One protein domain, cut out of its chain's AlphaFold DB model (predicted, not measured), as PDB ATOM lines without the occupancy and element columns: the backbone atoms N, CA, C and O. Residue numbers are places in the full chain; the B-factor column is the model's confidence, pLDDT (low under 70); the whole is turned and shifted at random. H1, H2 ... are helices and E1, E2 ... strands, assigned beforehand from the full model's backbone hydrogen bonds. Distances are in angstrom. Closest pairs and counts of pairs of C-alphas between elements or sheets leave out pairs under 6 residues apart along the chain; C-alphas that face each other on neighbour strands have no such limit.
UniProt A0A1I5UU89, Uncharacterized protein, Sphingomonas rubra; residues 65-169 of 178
ATOM      1  N   GLU A  65     -25.207 -56.960 -17.117       95.94
ATOM      2  CA  GLU A  65     -25.247 -56.586 -18.524       95.94
ATOM      3  C   GLU A  65     -23.888 -56.016 -18.993       95.94
ATOM      4  O   GLU A  65     -23.275 -55.209 -18.282       95.94
ATOM      5  N   PRO A  66     -23.371 -56.424 -20.166       95.62
ATOM      6  CA  PRO A  66     -22.128 -55.877 -20.699       95.62
ATOM      7  C   PRO A  66     -22.194 -54.360 -20.899       95.62
ATOM      8  O   PRO A  66     -23.154 -53.841 -21.456       95.62
ATOM      9  N   GLY A  67     -21.134 -53.655 -20.502       94.75
ATOM     10  CA  GLY A  67     -21.053 -52.193 -20.603       94.75
ATOM     11  C   GLY A  67     -21.442 -51.453 -19.323       94.75
ATOM     12  O   GLY A  67     -21.133 -50.269 -19.216       94.75
ATOM     13  N   THR A  68     -22.018 -52.145 -18.337       96.94
ATOM     14  CA  THR A  68     -22.292 -51.577 -17.014       96.94
ATOM     15  C   THR A  68     -20.999 -51.270 -16.259       96.94
ATOM     16  O   THR A  68     -20.063 -52.078 -16.224       96.94
ATOM     17  N   LYS A  69     -20.947 -50.103 -15.616       95.94
ATOM     18  CA  LYS A  69     -19.779 -49.621 -14.870       95.94
ATOM     19  C   LYS A  69     -20.179 -49.139 -13.489       95.94
ATOM     20  O   LYS A  69     -21.263 -48.600 -13.301       95.94
ATOM     21  N   LEU A  70     -19.266 -49.287 -12.543       94.31
ATOM     22  CA  LEU A  70     -19.297 -48.537 -11.301       94.31
ATOM     23  C   LEU A  70     -18.657 -47.167 -11.541       94.31
ATOM     24  O   LEU A  70     -17.599 -47.088 -12.163       94.31
ATOM     25  N   ILE A  71     -19.268 -46.116 -11.021       94.12
ATOM     26  CA  ILE A  71     -18.689 -44.781 -10.926       94.12
ATOM     27  C   ILE A  71     -18.416 -44.530  -9.442       94.12
ATOM     28  O   ILE A  71     -19.339 -44.532  -8.631       94.12
ATOM     29  N   VAL A  72     -17.148 -44.352  -9.088       91.44
ATOM     30  CA  VAL A  72     -16.718 -44.012  -7.729       91.44
ATOM     31  C   VAL A  72     -16.436 -42.525  -7.704       91.44
ATOM     32  O   VAL A  72     -15.532 -42.061  -8.396       91.44
ATOM     33  N   VAL A  73     -17.203 -41.781  -6.923       91.44
ATOM     34  CA  VAL A  73     -17.013 -40.341  -6.785       91.44
ATOM     35  C   VAL A  73     -16.192 -40.078  -5.532       91.44
ATOM     36  O   VAL A  73     -16.357 -40.719  -4.498       91.44
ATOM     37  N   TYR A  74     -15.281 -39.129  -5.630       89.75
ATOM     38  CA  TYR A  74     -14.456 -38.640  -4.544       89.75
ATOM     39  C   TYR A  74     -14.788 -37.174  -4.365       89.75
ATOM     40  O   TYR A  74     -14.667 -36.409  -5.319       89.75
ATOM     41  N   VAL A  75     -15.233 -36.806  -3.166       88.44
ATOM     42  CA  VAL A  75     -15.602 -35.429  -2.850       88.44
ATOM     43  C   VAL A  75     -14.831 -34.973  -1.627       88.44
ATOM     44  O   VAL A  75     -14.897 -35.606  -0.566       88.44
ATOM     45  N   ASP A  76     -14.121 -33.866  -1.779       86.94
ATOM     46  CA  ASP A  76     -13.394 -33.191  -0.716       86.94
ATOM     47  C   ASP A  76     -13.480 -31.659  -0.871       86.94
ATOM     48  O   ASP A  76     -14.356 -31.128  -1.549       86.94
ATOM     49  N   HIS A  77     -12.602 -30.943  -0.172       84.19
ATOM     50  CA  HIS A  77     -12.536 -29.481  -0.180       84.19
ATOM     51  C   HIS A  77     -11.936 -28.889  -1.466       84.19
ATOM     52  O   HIS A  77     -12.084 -27.689  -1.696       84.19
ATOM     53  N   GLU A  78     -11.244 -29.690  -2.278       86.75
ATOM     54  CA  GLU A  78     -10.682 -29.281  -3.568       86.75
ATOM     55  C   GLU A  78     -11.684 -29.504  -4.710       86.75
ATOM     56  O   GLU A  78     -11.615 -28.824  -5.736       86.75
ATOM     57  N   GLY A  79     -12.651 -30.406  -4.519       87.31
ATOM     58  CA  GLY A  79     -13.797 -30.579  -5.401       87.31
ATOM     59  C   GLY A  79     -14.288 -32.019  -5.472       87.31
ATOM     60  O   GLY A  79     -14.007 -32.850  -4.609       87.31
ATOM     61  N   ALA A  80     -15.047 -32.310  -6.530       91.00
ATOM     62  CA  ALA A  80     -15.524 -33.651  -6.837       91.00
ATOM     63  C   ALA A  80     -14.846 -34.191  -8.104       91.00
ATOM     64  O   ALA A  80     -14.802 -33.509  -9.129       91.00
ATOM     65  N   PHE A  81     -14.375 -35.436  -8.062       93.81
ATOM     66  CA  PHE A  81     -13.926 -36.171  -9.246       93.81
ATOM     67  C   PHE A  81     -14.459 -37.604  -9.237       93.81
ATOM     68  O   PHE A  81     -14.855 -38.123  -8.197       93.81
ATOM     69  N   ALA A  82     -14.485 -38.247 -10.404       94.81
ATOM     70  CA  ALA A  82     -15.014 -39.596 -10.562       94.81
ATOM     71  C   ALA A  82     -13.996 -40.526 -11.224       94.81
ATOM     72  O   ALA A  82     -13.324 -40.143 -12.182       94.81
ATOM     73  N   ASP A  83     -13.938 -41.762 -10.739       93.75
ATOM     74  CA  ASP A  83     -13.293 -42.890 -11.407       93.75
ATOM     75  C   ASP A  83     -14.358 -43.878 -11.897       93.75
ATOM     76  O   ASP A  83     -15.440 -43.990 -11.314       93.75
ATOM     77  N   THR A  84     -14.063 -44.606 -12.971       94.38
ATOM     78  CA  THR A  84     -14.983 -45.590 -13.544       94.38
ATOM     79  C   THR A  84     -14.346 -46.962 -13.587       94.38
ATOM     80  O   THR A  84     -13.277 -47.151 -14.167       94.38
ATOM     81  N   LEU A  85     -15.035 -47.945 -13.023       93.50
ATOM     82  CA  LEU A  85     -14.540 -49.307 -12.889       93.50
ATOM     83  C   LEU A  85     -15.514 -50.286 -13.555       93.50
ATOM     84  O   LEU A  85     -16.732 -50.110 -13.458       93.50
ATOM     85  N   PRO A  86     -15.021 -51.332 -14.238       94.06
ATOM     86  CA  PRO A  86     -15.895 -52.325 -14.839       94.06
ATOM     87  C   PRO A  86     -16.622 -53.123 -13.754       94.06
ATOM     88  O   PRO A  86     -16.001 -53.660 -12.830       94.06
ATOM     89  N   LEU A  87     -17.940 -53.238 -13.900       95.19
ATOM     90  CA  LEU A  87     -18.757 -54.122 -13.078       95.19
ATOM     91  C   LEU A  87     -18.717 -55.517 -13.712       95.19
ATOM     92  O   LEU A  87     -18.868 -55.644 -14.925       95.19
ATOM     93  N   ILE A  88     -18.468 -56.560 -12.917       95.00
ATOM     94  CA  ILE A  88     -18.320 -57.938 -13.435       95.00
ATOM     95  C   ILE A  88     -19.497 -58.845 -13.071       95.00
ATOM     96  O   ILE A  88     -19.772 -59.816 -13.772       95.00
ATOM     97  N   SER A  89     -20.214 -58.528 -11.992       96.62
ATOM     98  CA  SER A  89     -21.438 -59.218 -11.580       96.62
ATOM     99  C   SER A  89     -22.177 -58.413 -10.518       96.62
ATOM    100  O   SER A  89     -21.597 -57.546  -9.870       96.62
ATOM    101  N   TRP A  90     -23.424 -58.773 -10.261       95.00
ATOM    102  CA  TRP A  90     -24.144 -58.416  -9.047       95.00
ATOM    103  C   TRP A  90     -23.976 -59.512  -7.999       95.00
ATOM    104  O   TRP A  90     -24.001 -60.697  -8.319       95.00
ATOM    105  N   ALA A  91     -23.819 -59.133  -6.741       93.88
ATOM    106  CA  ALA A  91     -23.830 -60.025  -5.598       93.88
ATOM    107  C   ALA A  91     -25.169 -59.889  -4.883       93.88
ATOM    108  O   ALA A  91     -25.487 -58.808  -4.400       93.88
ATOM    109  N   LEU A  92     -25.917 -60.983  -4.757       89.81
ATOM    110  CA  LEU A  92     -26.891 -61.099  -3.682       89.81
ATOM    111  C   LEU A  92     -26.105 -61.437  -2.416       89.81
ATOM    112  O   LEU A  92     -25.397 -62.446  -2.380       89.81
ATOM    113  N   CYS A  93     -26.186 -60.582  -1.404       86.38
ATOM    114  CA  CYS A  93     -25.487 -60.769  -0.139       86.38
ATOM    115  C   CYS A  93     -26.404 -61.380   0.923       86.38
ATOM    116  O   CYS A  93     -27.624 -61.437   0.775       86.38
ATOM    117  N   LEU A  94     -25.800 -61.848   2.017       81.88
ATOM    118  CA  LEU A  94     -26.508 -62.568   3.080       81.88
ATOM    119  C   LEU A  94     -27.569 -61.724   3.809       81.88
ATOM    120  O   LEU A  94     -28.504 -62.266   4.390       81.88
ATOM    121  N   ASP A  95     -27.432 -60.403   3.768       77.94
ATOM    122  CA  ASP A  95     -28.399 -59.442   4.299       77.94
ATOM    123  C   ASP A  95     -29.560 -59.134   3.335       77.94
ATOM    124  O   ASP A  95     -30.404 -58.297   3.643       77.94
ATOM    125  N   GLY A  96     -29.615 -59.803   2.180       80.69
ATOM    126  CA  GLY A  96     -30.669 -59.653   1.176       80.69
ATOM    127  C   GLY A  96     -30.460 -58.494   0.201       80.69
ATOM    128  O   GLY A  96     -31.229 -58.365  -0.749       80.69
ATOM    129  N   PHE A  97     -29.422 -57.677   0.384       83.88
ATOM    130  CA  PHE A  97     -29.121 -56.574  -0.525       83.88
ATOM    131  C   PHE A  97     -28.356 -57.054  -1.757       83.88
ATOM    132  O   PHE A  97     -27.510 -57.954  -1.684       83.88
ATOM    133  N   VAL A  98     -28.631 -56.404  -2.888       87.31
ATOM    134  CA  VAL A  98     -27.897 -56.596  -4.138       87.31
ATOM    135  C   VAL A  98     -26.808 -55.539  -4.240       87.31
ATOM    136  O   VAL A  98     -27.067 -54.352  -4.057       87.31
ATOM    137  N   ARG A  99     -25.580 -55.973  -4.518       89.62
ATOM    138  CA  ARG A  99     -24.395 -55.113  -4.541       89.62
ATOM    139  C   ARG A  99     -23.552 -55.318  -5.789       89.62
ATOM    140  O   ARG A  99     -23.473 -56.441  -6.284       89.62
ATOM    141  N   PRO A 100     -22.881 -54.276  -6.291       92.88
ATOM    142  CA  PRO A 100     -21.986 -54.421  -7.421       92.88
ATOM    143  C   PRO A 100     -20.713 -55.170  -7.024       92.88
ATOM    144  O   PRO A 100     -20.153 -54.988  -5.940       92.88
ATOM    145  N   VAL A 101     -20.241 -56.023  -7.928       93.88
ATOM    146  CA  VAL A 101     -18.985 -56.758  -7.791       93.88
ATOM    147  C   VAL A 101     -18.004 -56.248  -8.823       93.88
ATOM    148  O   VAL A 101     -18.307 -56.158 -10.015       93.88
ATOM    149  N   MET A 102     -16.806 -55.953  -8.340       91.81
ATOM    150  CA  MET A 102     -15.649 -55.550  -9.125       91.81
ATOM    151  C   MET A 102     -14.551 -56.611  -9.012       91.81
ATOM    152  O   MET A 102     -14.616 -57.462  -8.122       91.81
ATOM    153  N   PRO A 103     -13.482 -56.540  -9.827       88.19
ATOM    154  CA  PRO A 103     -12.314 -57.407  -9.648       88.19
ATOM    155  C   PRO A 103     -11.715 -57.356  -8.231       88.19
ATOM    156  O   PRO A 103     -11.194 -58.353  -7.745       88.19
ATOM    157  N   ALA A 104     -11.835 -56.213  -7.546       86.81
ATOM    158  CA  ALA A 104     -11.398 -56.036  -6.159       86.81
ATOM    159  C   ALA A 104     -12.356 -56.643  -5.106       86.81
ATOM    160  O   ALA A 104     -12.019 -56.673  -3.924       86.81
ATOM    161  N   GLY A 105     -13.541 -57.111  -5.511       89.62
ATOM    162  CA  GLY A 105     -14.549 -57.718  -4.642       89.62
ATOM    163  C   GLY A 105     -15.902 -57.004  -4.660       89.62
ATOM    164  O   GLY A 105     -16.196 -56.184  -5.532       89.62
ATOM    165  N   VAL A 106     -16.747 -57.344  -3.685       90.00
ATOM    166  CA  VAL A 106     -18.082 -56.754  -3.516       90.00
ATOM    167  C   VAL A 106     -17.958 -55.342  -2.948       90.00
ATOM    168  O   VAL A 106     -17.346 -55.135  -1.896       90.00
ATOM    169  N   ARG A 107     -18.565 -54.367  -3.625       86.75
ATOM    170  CA  ARG A 107     -18.669 -52.991  -3.139       86.75
ATOM    171  C   ARG A 107     -19.939 -52.831  -2.325       86.75
ATOM    172  O   ARG A 107     -21.015 -53.253  -2.730       86.75
ATOM    173  N   ARG A 108     -19.803 -52.221  -1.152       76.81
ATOM    174  CA  ARG A 108     -20.927 -51.998  -0.239       76.81
ATOM    175  C   ARG A 108     -21.836 -50.855  -0.692       76.81
ATOM    176  O   ARG A 108     -22.994 -50.839  -0.291       76.81
ATOM    177  N   GLY A 109     -21.323 -49.964  -1.535       71.62
ATOM    178  CA  GLY A 109     -21.921 -48.660  -1.764       71.62
ATOM    179  C   GLY A 109     -21.619 -47.705  -0.619       71.62
ATOM    180  O   GLY A 109     -20.979 -48.060   0.380       71.62
ATOM    181  N   TYR A 110     -22.070 -46.477  -0.811       64.81
ATOM    182  CA  TYR A 110     -21.969 -45.417   0.174       64.81
ATOM    183  C   TYR A 110     -22.881 -45.679   1.382       64.81
ATOM    184  O   TYR A 110     -23.935 -46.307   1.274       64.81
ATOM    185  N   SER A 111     -22.439 -45.212   2.549       58.59
ATOM    186  CA  SER A 111     -23.214 -45.150   3.791       58.59
ATOM    187  C   SER A 111     -22.864 -43.818   4.436       58.59
ATOM    188  O   SER A 111     -21.676 -43.534   4.632       58.59
ATOM    189  N   GLU A 112     -23.862 -43.007   4.788       55.47
ATOM    190  CA  GLU A 112     -23.643 -41.713   5.442       55.47
ATOM    191  C   GLU A 112     -22.859 -41.824   6.759       55.47
ATOM    192  O   GLU A 112     -22.203 -40.884   7.194       55.47
ATOM    193  N   HIS A 113     -22.820 -43.006   7.365       50.56
ATOM    194  CA  HIS A 113     -22.043 -43.300   8.571       50.56
ATOM    195  C   HIS A 113     -20.531 -43.329   8.334       50.56
ATOM    196  O   HIS A 113     -19.752 -43.219   9.278       50.56
ATOM    197  N   GLY A 114     -20.109 -43.479   7.076       50.47
ATOM    198  CA  GLY A 114     -18.723 -43.342   6.646       50.47
ATOM    199  C   GLY A 114     -18.292 -41.892   6.422       50.47
ATOM    200  O   GLY A 114     -17.144 -41.689   6.028       50.47
ATOM    201  N   ARG A 115     -19.173 -40.899   6.655       57.19
ATOM    202  CA  ARG A 115     -18.846 -39.467   6.594       57.19
ATOM    203  C   ARG A 115     -17.712 -39.167   7.573       57.19
ATOM    204  O   ARG A 115     -17.923 -38.944   8.763       57.19
ATOM    205  N   GLN A 116     -16.488 -39.145   7.061       55.88
ATOM    206  CA  GLN A 116     -15.378 -38.525   7.762       55.88
ATOM    207  C   GLN A 116     -15.459 -37.020   7.524       55.88
ATOM    208  O   GLN A 116     -15.963 -36.558   6.501       55.88
ATOM    209  N   ALA A 117     -14.987 -36.236   8.490       56.09
ATOM    210  CA  ALA A 117     -15.206 -34.794   8.542       56.09
ATOM    211  C   ALA A 117     -14.729 -34.005   7.300       56.09
ATOM    212  O   ALA A 117     -15.074 -32.835   7.179       56.09
ATOM    213  N   TYR A 118     -14.006 -34.604   6.346       61.50
ATOM    214  CA  TYR A 118     -13.404 -33.884   5.215       61.50
ATOM    215  C   TYR A 118     -13.516 -34.569   3.851       61.50
ATOM    216  O   TYR A 118     -13.159 -33.951   2.853       61.50
ATOM    217  N   CYS A 119     -14.011 -35.805   3.787       65.69
ATOM    218  CA  CYS A 119     -14.162 -36.530   2.531       65.69
ATOM    219  C   CYS A 119     -15.327 -37.514   2.608       65.69
ATOM    220  O   CYS A 119     -15.605 -38.092   3.665       65.69
ATOM    221  N   TYR A 120     -16.010 -37.701   1.483       78.44
ATOM    222  CA  TYR A 120     -16.966 -38.788   1.318       78.44
ATOM    223  C   TYR A 120     -16.927 -39.335  -0.113       78.44
ATOM    224  O   TYR A 120     -16.446 -38.674  -1.035       78.44
ATOM    225  N   HIS A 121     -17.378 -40.584  -0.269       82.62
ATOM    226  CA  HIS A 121     -17.222 -41.348  -1.506       82.62
ATOM    227  C   HIS A 121     -18.553 -41.979  -1.935       82.62
ATOM    228  O   HIS A 121     -18.806 -43.140  -1.585       82.62
ATOM    229  N   PRO A 122     -19.436 -41.223  -2.611       86.25
ATOM    230  CA  PRO A 122     -20.667 -41.767  -3.143       86.25
ATOM    231  C   PRO A 122     -20.374 -42.632  -4.371       86.25
ATOM    232  O   PRO A 122     -19.422 -42.419  -5.125       86.25
ATOM    233  N   ASP A 123     -21.190 -43.657  -4.539       89.25
ATOM    234  CA  ASP A 123     -20.930 -44.776  -5.430       89.25
ATOM    235  C   ASP A 123     -22.169 -44.915  -6.338       89.25
ATOM    236  O   ASP A 123     -23.310 -44.934  -5.876       89.25
ATOM    237  N   TYR A 124     -21.944 -44.976  -7.646       93.44
ATOM    238  CA  TYR A 124     -22.968 -44.907  -8.688       93.44
ATOM    239  C   TYR A 124     -22.807 -46.064  -9.677       93.44
ATOM    240  O   TYR A 124     -21.720 -46.621  -9.826       93.44
ATOM    241  N   VAL A 125     -23.872 -46.424 -10.388       94.69
ATOM    242  CA  VAL A 125     -23.835 -47.421 -11.464       94.69
ATOM    243  C   VAL A 125     -24.295 -46.788 -12.766       94.69
ATOM    244  O   VAL A 125     -25.414 -46.293 -12.854       94.69
ATOM    245  N   GLN A 126     -23.445 -46.855 -13.789       96.62
ATOM    246  CA  GLN A 126     -23.810 -46.539 -15.163       96.62
ATOM    247  C   GLN A 126     -24.265 -47.805 -15.881       96.62
ATOM    248  O   GLN A 126     -23.509 -48.773 -15.967       96.62
ATOM    249  N   MET A 127     -25.475 -47.774 -16.423       96.25
ATOM    250  CA  MET A 127     -26.061 -48.831 -17.239       96.25
ATOM    251  C   MET A 127     -25.666 -48.670 -18.721       96.25
ATOM    252  O   MET A 127     -25.238 -47.587 -19.132       96.25
ATOM    253  N   PRO A 128     -25.813 -49.713 -19.558       96.44
ATOM    254  CA  PRO A 128     -25.403 -49.660 -20.967       96.44
ATOM    255  C   PRO A 128     -26.194 -48.658 -21.818       96.44
ATOM    256  O   PRO A 128     -25.700 -48.208 -22.849       96.44
ATOM    257  N   ASP A 129     -27.396 -48.275 -21.378       95.94
ATOM    258  CA  ASP A 129     -28.206 -47.217 -21.994       95.94
ATOM    259  C   ASP A 129     -27.692 -45.795 -21.686       95.94
ATOM    260  O   ASP A 129     -28.288 -44.813 -22.129       95.94
ATOM    261  N   GLY A 130     -26.603 -45.682 -20.919       96.12
ATOM    262  CA  GLY A 130     -25.990 -44.429 -20.491       96.12
ATOM    263  C   GLY A 130     -26.547 -43.871 -19.182       96.12
ATOM    264  O   GLY A 130     -25.917 -42.980 -18.616       96.12
ATOM    265  N   GLY A 131     -27.664 -44.401 -18.672       97.19
ATOM    266  CA  GLY A 131     -28.267 -43.942 -17.423       97.19
ATOM    267  C   GLY A 131     -27.381 -44.251 -16.218       97.19
ATOM    268  O   GLY A 131     -26.851 -45.355 -16.095       97.19
ATOM    269  N   ILE A 132     -27.235 -43.280 -15.324       96.88
ATOM    270  CA  ILE A 132     -26.436 -43.364 -14.104       96.88
ATOM    271  C   ILE A 132     -27.363 -43.297 -12.896       96.88
ATOM    272  O   ILE A 132     -28.184 -42.390 -12.783       96.88
ATOM    273  N   TYR A 133     -27.213 -44.255 -11.988       93.06
ATOM    274  CA  TYR A 133     -28.073 -44.427 -10.823       93.06
ATOM    275  C   TYR A 133     -27.229 -44.473  -9.557       93.06
ATOM    276  O   TYR A 133     -26.207 -45.161  -9.506       93.06
ATOM    277  N   GLU A 134     -27.653 -43.740  -8.535       89.00
ATOM    278  CA  GLU A 134     -27.072 -43.853  -7.200       89.00
ATOM    279  C   GLU A 134     -27.399 -45.240  -6.627       89.00
ATOM    280  O   GLU A 134     -28.500 -45.756  -6.833       89.00
ATOM    281  N   TYR A 135     -26.458 -45.874  -5.923       82.31
ATOM    282  CA  TYR A 135     -26.745 -47.124  -5.222       82.31
ATOM    283  C   TYR A 135     -26.158 -47.117  -3.806       82.31
ATOM    284  O   TYR A 135     -25.056 -46.640  -3.546       82.31
ATOM    285  N   GLY A 136     -26.917 -47.675  -2.870       75.69
ATOM    286  CA  GLY A 136     -26.618 -47.616  -1.446       75.69
ATOM    287  C   GLY A 136     -27.906 -47.679  -0.635       75.69
ATOM    288  O   GLY A 136     -28.996 -47.761  -1.196       75.69
ATOM    289  N   TYR A 137     -27.786 -47.662   0.689       65.81
ATOM    290  CA  TYR A 137     -28.948 -47.758   1.582       65.81
ATOM    291  C   TYR A 137     -29.841 -46.521   1.538       65.81
ATOM    292  O   TYR A 137     -31.055 -46.635   1.662       65.81
ATOM    293  N   GLU A 138     -29.222 -45.360   1.355       67.94
ATOM    294  CA  GLU A 138     -29.874 -44.049   1.337       67.94
ATOM    295  C   GLU A 138     -29.952 -43.490  -0.092       67.94
ATOM    296  O   GLU A 138     -30.233 -42.313  -0.286       67.94
ATOM    297  N   ALA A 139     -29.692 -44.331  -1.100       73.19
ATOM    298  CA  ALA A 139     -29.748 -43.918  -2.492       73.19
ATOM    299  C   ALA A 139     -31.185 -43.571  -2.887       73.19
ATOM    300  O   ALA A 139     -32.109 -44.375  -2.733       73.19
ATOM    301  N   GLU A 140     -31.358 -42.379  -3.444       72.00
ATOM    302  CA  GLU A 140     -32.623 -41.980  -4.037       72.00
ATOM    303  C   GLU A 140     -32.724 -42.550  -5.458       72.00
ATOM    304  O   GLU A 140     -31.727 -42.584  -6.186       72.00
ATOM    305  N   PRO A 141     -33.914 -43.009  -5.885       71.69
ATOM    306  CA  PRO A 141     -34.123 -43.520  -7.231       71.69
ATOM    307  C   PRO A 141     -34.164 -42.356  -8.233       71.69
ATOM    308  O   PRO A 141     -35.219 -41.971  -8.732       71.69
ATOM    309  N   GLU A 142     -32.997 -41.791  -8.518       89.00
ATOM    310  CA  GLU A 142     -32.783 -40.737  -9.499       89.00
ATOM    311  C   GLU A 142     -31.928 -41.270 -10.650       89.00
ATOM    312  O   GLU A 142     -30.912 -41.938 -10.440       89.00
ATOM    313  N   ARG A 143     -32.347 -40.961 -11.879       93.81
ATOM    314  CA  ARG A 143     -31.548 -41.184 -13.082       93.81
ATOM    315  C   ARG A 143     -30.811 -39.898 -13.427       93.81
ATOM    316  O   ARG A 143     -31.442 -38.867 -13.638       93.81
ATOM    317  N   LEU A 144     -29.499 -40.003 -13.570       96.06
ATOM    318  CA  LEU A 144     -28.624 -38.973 -14.114       96.06
ATOM    319  C   LEU A 144     -28.100 -39.441 -15.471       96.06
ATOM    320  O   LEU A 144     -27.910 -40.635 -15.685       96.06
ATOM    321  N   ASP A 145     -27.856 -38.516 -16.393       96.06
ATOM    322  CA  ASP A 145     -27.463 -38.885 -17.761       96.06
ATOM    323  C   ASP A 145     -25.964 -38.688 -18.038       96.06
ATOM    324  O   ASP A 145     -25.450 -39.204 -19.030       96.06
ATOM    325  N   THR A 146     -25.235 -37.964 -17.177       97.38
ATOM    326  CA  THR A 146     -23.795 -37.717 -17.359       97.38
ATOM    327  C   THR A 146     -23.011 -37.733 -16.047       97.38
ATOM    328  O   THR A 146     -23.561 -37.509 -14.968       97.38
ATOM    329  N   ILE A 147     -21.699 -37.978 -16.141       96.50
ATOM    330  CA  ILE A 147     -20.790 -37.916 -14.985       96.50
ATOM    331  C   ILE A 147     -20.725 -36.484 -14.445       96.50
ATOM    332  O   ILE A 147     -20.679 -36.288 -13.238       96.50
ATOM    333  N   GLU A 148     -20.789 -35.470 -15.304       97.31
ATOM    334  CA  GLU A 148     -20.807 -34.066 -14.885       97.31
ATOM    335  C   GLU A 148     -22.037 -33.749 -14.025       97.31
ATOM    336  O   GLU A 148     -21.914 -33.027 -13.038       97.31
ATOM    337  N   ALA A 149     -23.204 -34.321 -14.348       96.31
ATOM    338  CA  ALA A 149     -24.408 -34.174 -13.533       96.31
ATOM    339  C   ALA A 149     -24.246 -34.833 -12.152       96.31
ATOM    340  O   ALA A 149     -24.629 -34.244 -11.143       96.31
ATOM    341  N   VAL A 150     -23.612 -36.010 -12.098       94.94
ATOM    342  CA  VAL A 150     -23.243 -36.677 -10.836       94.94
ATOM    343  C   VAL A 150     -22.306 -35.794 -10.009       94.94
ATOM    344  O   VAL A 150     -22.575 -35.535  -8.840       94.94
ATOM    345  N   LEU A 151     -21.226 -35.288 -10.608       95.38
ATOM    346  CA  LEU A 151     -20.251 -34.447  -9.908       95.38
ATOM    347  C   LEU A 151     -20.880 -33.149  -9.390       95.38
ATOM    348  O   LEU A 151     -20.602 -32.749  -8.263       95.38
ATOM    349  N   ALA A 152     -21.754 -32.515 -10.176       94.31
ATOM    350  CA  ALA A 152     -22.474 -31.314  -9.761       94.31
ATOM    351  C   ALA A 152     -23.419 -31.584  -8.578       94.31
ATOM    352  O   ALA A 152     -23.447 -30.804  -7.624       94.31
ATOM    353  N   LYS A 153     -24.150 -32.707  -8.611       92.50
ATOM    354  CA  LYS A 153     -25.016 -33.146  -7.508       92.50
ATOM    355  C   LYS A 153     -24.218 -33.337  -6.217       92.50
ATOM    356  O   LYS A 153     -24.595 -32.805  -5.176       92.50
ATOM    357  N   GLU A 154     -23.096 -34.049  -6.281       90.56
ATOM    358  CA  GLU A 154     -22.294 -34.351  -5.089       90.56
ATOM    359  C   GLU A 154     -21.505 -33.140  -4.564       90.56
ATOM    360  O   GLU A 154     -21.355 -32.972  -3.350       90.56
ATOM    361  N   ALA A 155     -21.066 -32.235  -5.441       90.31
ATOM    362  CA  ALA A 155     -20.507 -30.950  -5.025       90.31
ATOM    363  C   ALA A 155     -21.552 -30.106  -4.272       90.31
ATOM    364  O   ALA A 155     -21.272 -29.596  -3.190       90.31
ATOM    365  N   SER A 156     -22.788 -30.033  -4.782       89.56
ATOM    366  CA  SER A 156     -23.875 -29.313  -4.109       89.56
ATOM    367  C   SER A 156     -24.223 -29.928  -2.747       89.56
ATOM    368  O   SER A 156     -24.355 -29.204  -1.758       89.56
ATOM    369  N   ARG A 157     -24.291 -31.265  -2.658       87.25
ATOM    370  CA  ARG A 157     -24.463 -31.976  -1.379       87.25
ATOM    371  C   ARG A 157     -23.340 -31.639  -0.392       87.25
ATOM    372  O   ARG A 157     -23.621 -31.365   0.772       87.25
ATOM    373  N   TYR A 158     -22.083 -31.600  -0.844       85.44
ATOM    374  CA  TYR A 158     -20.946 -31.223   0.005       85.44
ATOM    375  C   TYR A 158     -21.094 -29.813   0.590       85.44
ATOM    376  O   TYR A 158     -20.898 -29.635   1.792       85.44
ATOM    377  N   GLU A 159     -21.474 -28.829  -0.229       85.69
ATOM    378  CA  GLU A 159     -21.680 -27.444   0.211       85.69
ATOM    379  C   GLU A 159     -22.807 -27.323   1.242       85.69
ATOM    380  O   GLU A 159     -22.630 -26.666   2.270       85.69
ATOM    381  N   MET A 160     -23.936 -28.003   1.015       82.94
ATOM    382  CA  MET A 160     -25.042 -28.050   1.977       82.94
ATOM    383  C   MET A 160     -24.577 -28.590   3.333       82.94
ATOM    384  O   MET A 160     -24.816 -27.967   4.367       82.94
ATOM    385  N   PHE A 161     -23.838 -29.702   3.339       77.38
ATOM    386  CA  PHE A 161     -23.316 -30.274   4.580       77.38
ATOM    387  C   PHE A 161     -22.238 -29.403   5.232       77.38
ATOM    388  O   PHE A 161     -22.137 -29.360   6.460       77.38
ATOM    389  N   ALA A 162     -21.415 -28.709   4.444       77.12
ATOM    390  CA  ALA A 162     -20.450 -27.754   4.973       77.12
ATOM    391  C   ALA A 162     -21.153 -26.586   5.689       77.12
ATOM    392  O   ALA A 162     -20.690 -26.174   6.755       77.12
ATOM    393  N   ALA A 163     -22.284 -26.109   5.160       76.69
ATOM    394  CA  ALA A 163     -23.105 -25.072   5.781       76.69
ATOM    395  C   ALA A 163     -23.775 -25.556   7.083       76.69
ATOM    396  O   ALA A 163     -23.620 -24.914   8.119       76.69
ATOM    397  N   GLU A 164     -24.409 -26.735   7.081       75.69
ATOM    398  CA  GLU A 164     -25.023 -27.323   8.288       75.69
ATOM    399  C   GLU A 164     -24.015 -27.483   9.441       75.69
ATOM    400  O   GLU A 164     -24.340 -27.291  10.615       75.69
ATOM    401  N   ARG A 165     -22.752 -27.801   9.128       69.62
ATOM    402  CA  ARG A 165     -21.682 -27.881  10.135       69.62
ATOM    403  C   ARG A 165     -21.321 -26.530  10.736       69.62
ATOM    404  O   ARG A 165     -20.995 -26.489  11.920       69.62
ATOM    405  N   GLN A 166     -21.327 -25.454   9.950       64.12
ATOM    406  CA  GLN A 166     -21.076 -24.112  10.481       64.12
ATOM    407  C   GLN A 166     -22.187 -23.707  11.457       64.12
ATOM    408  O   GLN A 166     -21.888 -23.181  12.529       64.12
ATOM    409  N   ASP A 167     -23.433 -24.072  11.153       63.12
ATOM    410  CA  ASP A 167     -24.590 -23.798  12.009       63.12
ATOM    411  C   ASP A 167     -24.584 -24.634  13.301       63.12
ATOM    412  O   ASP A 167     -24.864 -24.122  14.387       63.12
ATOM    413  N   HIS A 168     -24.196 -25.912  13.232       59.25
ATOM    414  CA  HIS A 168     -24.104 -26.783  14.411       59.25
ATOM    415  C   HIS A 168     -22.802 -26.619  15.218       59.25
ATOM    416  O   HIS A 168     -22.764 -26.953  16.404       59.25
ATOM    417  N   GLY A 169     -21.744 -26.070  14.615       50.91
ATOM    418  CA  GLY A 169     -20.466 -25.755  15.262       50.91
ATOM    419  C   GLY A 169     -20.483 -24.486  16.126       50.91
ATOM    420  O   GLY A 169     -19.526 -24.236  16.858       50.91
TER     421      GLY A 169
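Overview. This is residues 65 to 169 of the 178 residues of an uncharacterized protein of Sphingomonas rubra (UniProt A0A1I5UU89). A twisted sheet of four strands, E2, E1, E5 and E6, makes the core; the first half of the long helix H1 packs on it, while the last residues of H1 run on past it. The small hairpin E3 and E4 lies toward the opposite end of the longest axis. The printed part has 105 residues, with six named strands followed by one named helix: E1, E2, E3, E4, E5, E6, H1. Both sheets, E2 - E1 - E5 - E6 and E3 - E4, are antiparallel and the class is mixed, helices and strands. The whole is compact, with a radius of gyration of the C-alphas of 14.3 A and spans of 45 by 31 by 24 A.

Along the chain. In the larger sheet, E2 is residues 80 to 86, 20.3 A long; E1 is residues 69 to 75, 19.1 A, beginning at C-alpha 69 (-19.779, -49.621, -14.870); E5 is residues 123 to 126 and E6 residues 132 to 134. E3 is residues 89 to 93 and E4 residues 98 to 102. H1, residues 147 to 169, is 32.6 A long and ends at C-alpha 169 (-20.466, -25.755, 15.262).

Arrangement. E2 and E1 form a hairpin, with N 72 and O 83 at 2.8 A. Between E1 and E5, N 71 and O 124 are 2.8 A apart. In the hairpin E5 and E6, N 125 and O 133 are 2.8 A apart. H1 is on this sheet, at the sheet's level with a height over the sheet of 2.6 A; its closest C-alphas to E2 are those of Leu 151 and Ala 80, 5.7 A. Every O i to N i+4 pair of H1 is within hydrogen-bond range. E2 runs on into E3 at 98 degrees. In the hairpin E3 and E4, N 91 and O 99 are 2.8 A apart. E3 and H1 are apart.

Size, cuts and confidence. The C-alphas farthest apart, of Pro 66 and Gly 169, are 46.9 A apart. The printed part has no cut. The links E4 to E5 and E6 to H1 are long. The pLDDT is under 70 at residues 110 to 119, 137 to 138 and 165 to 169.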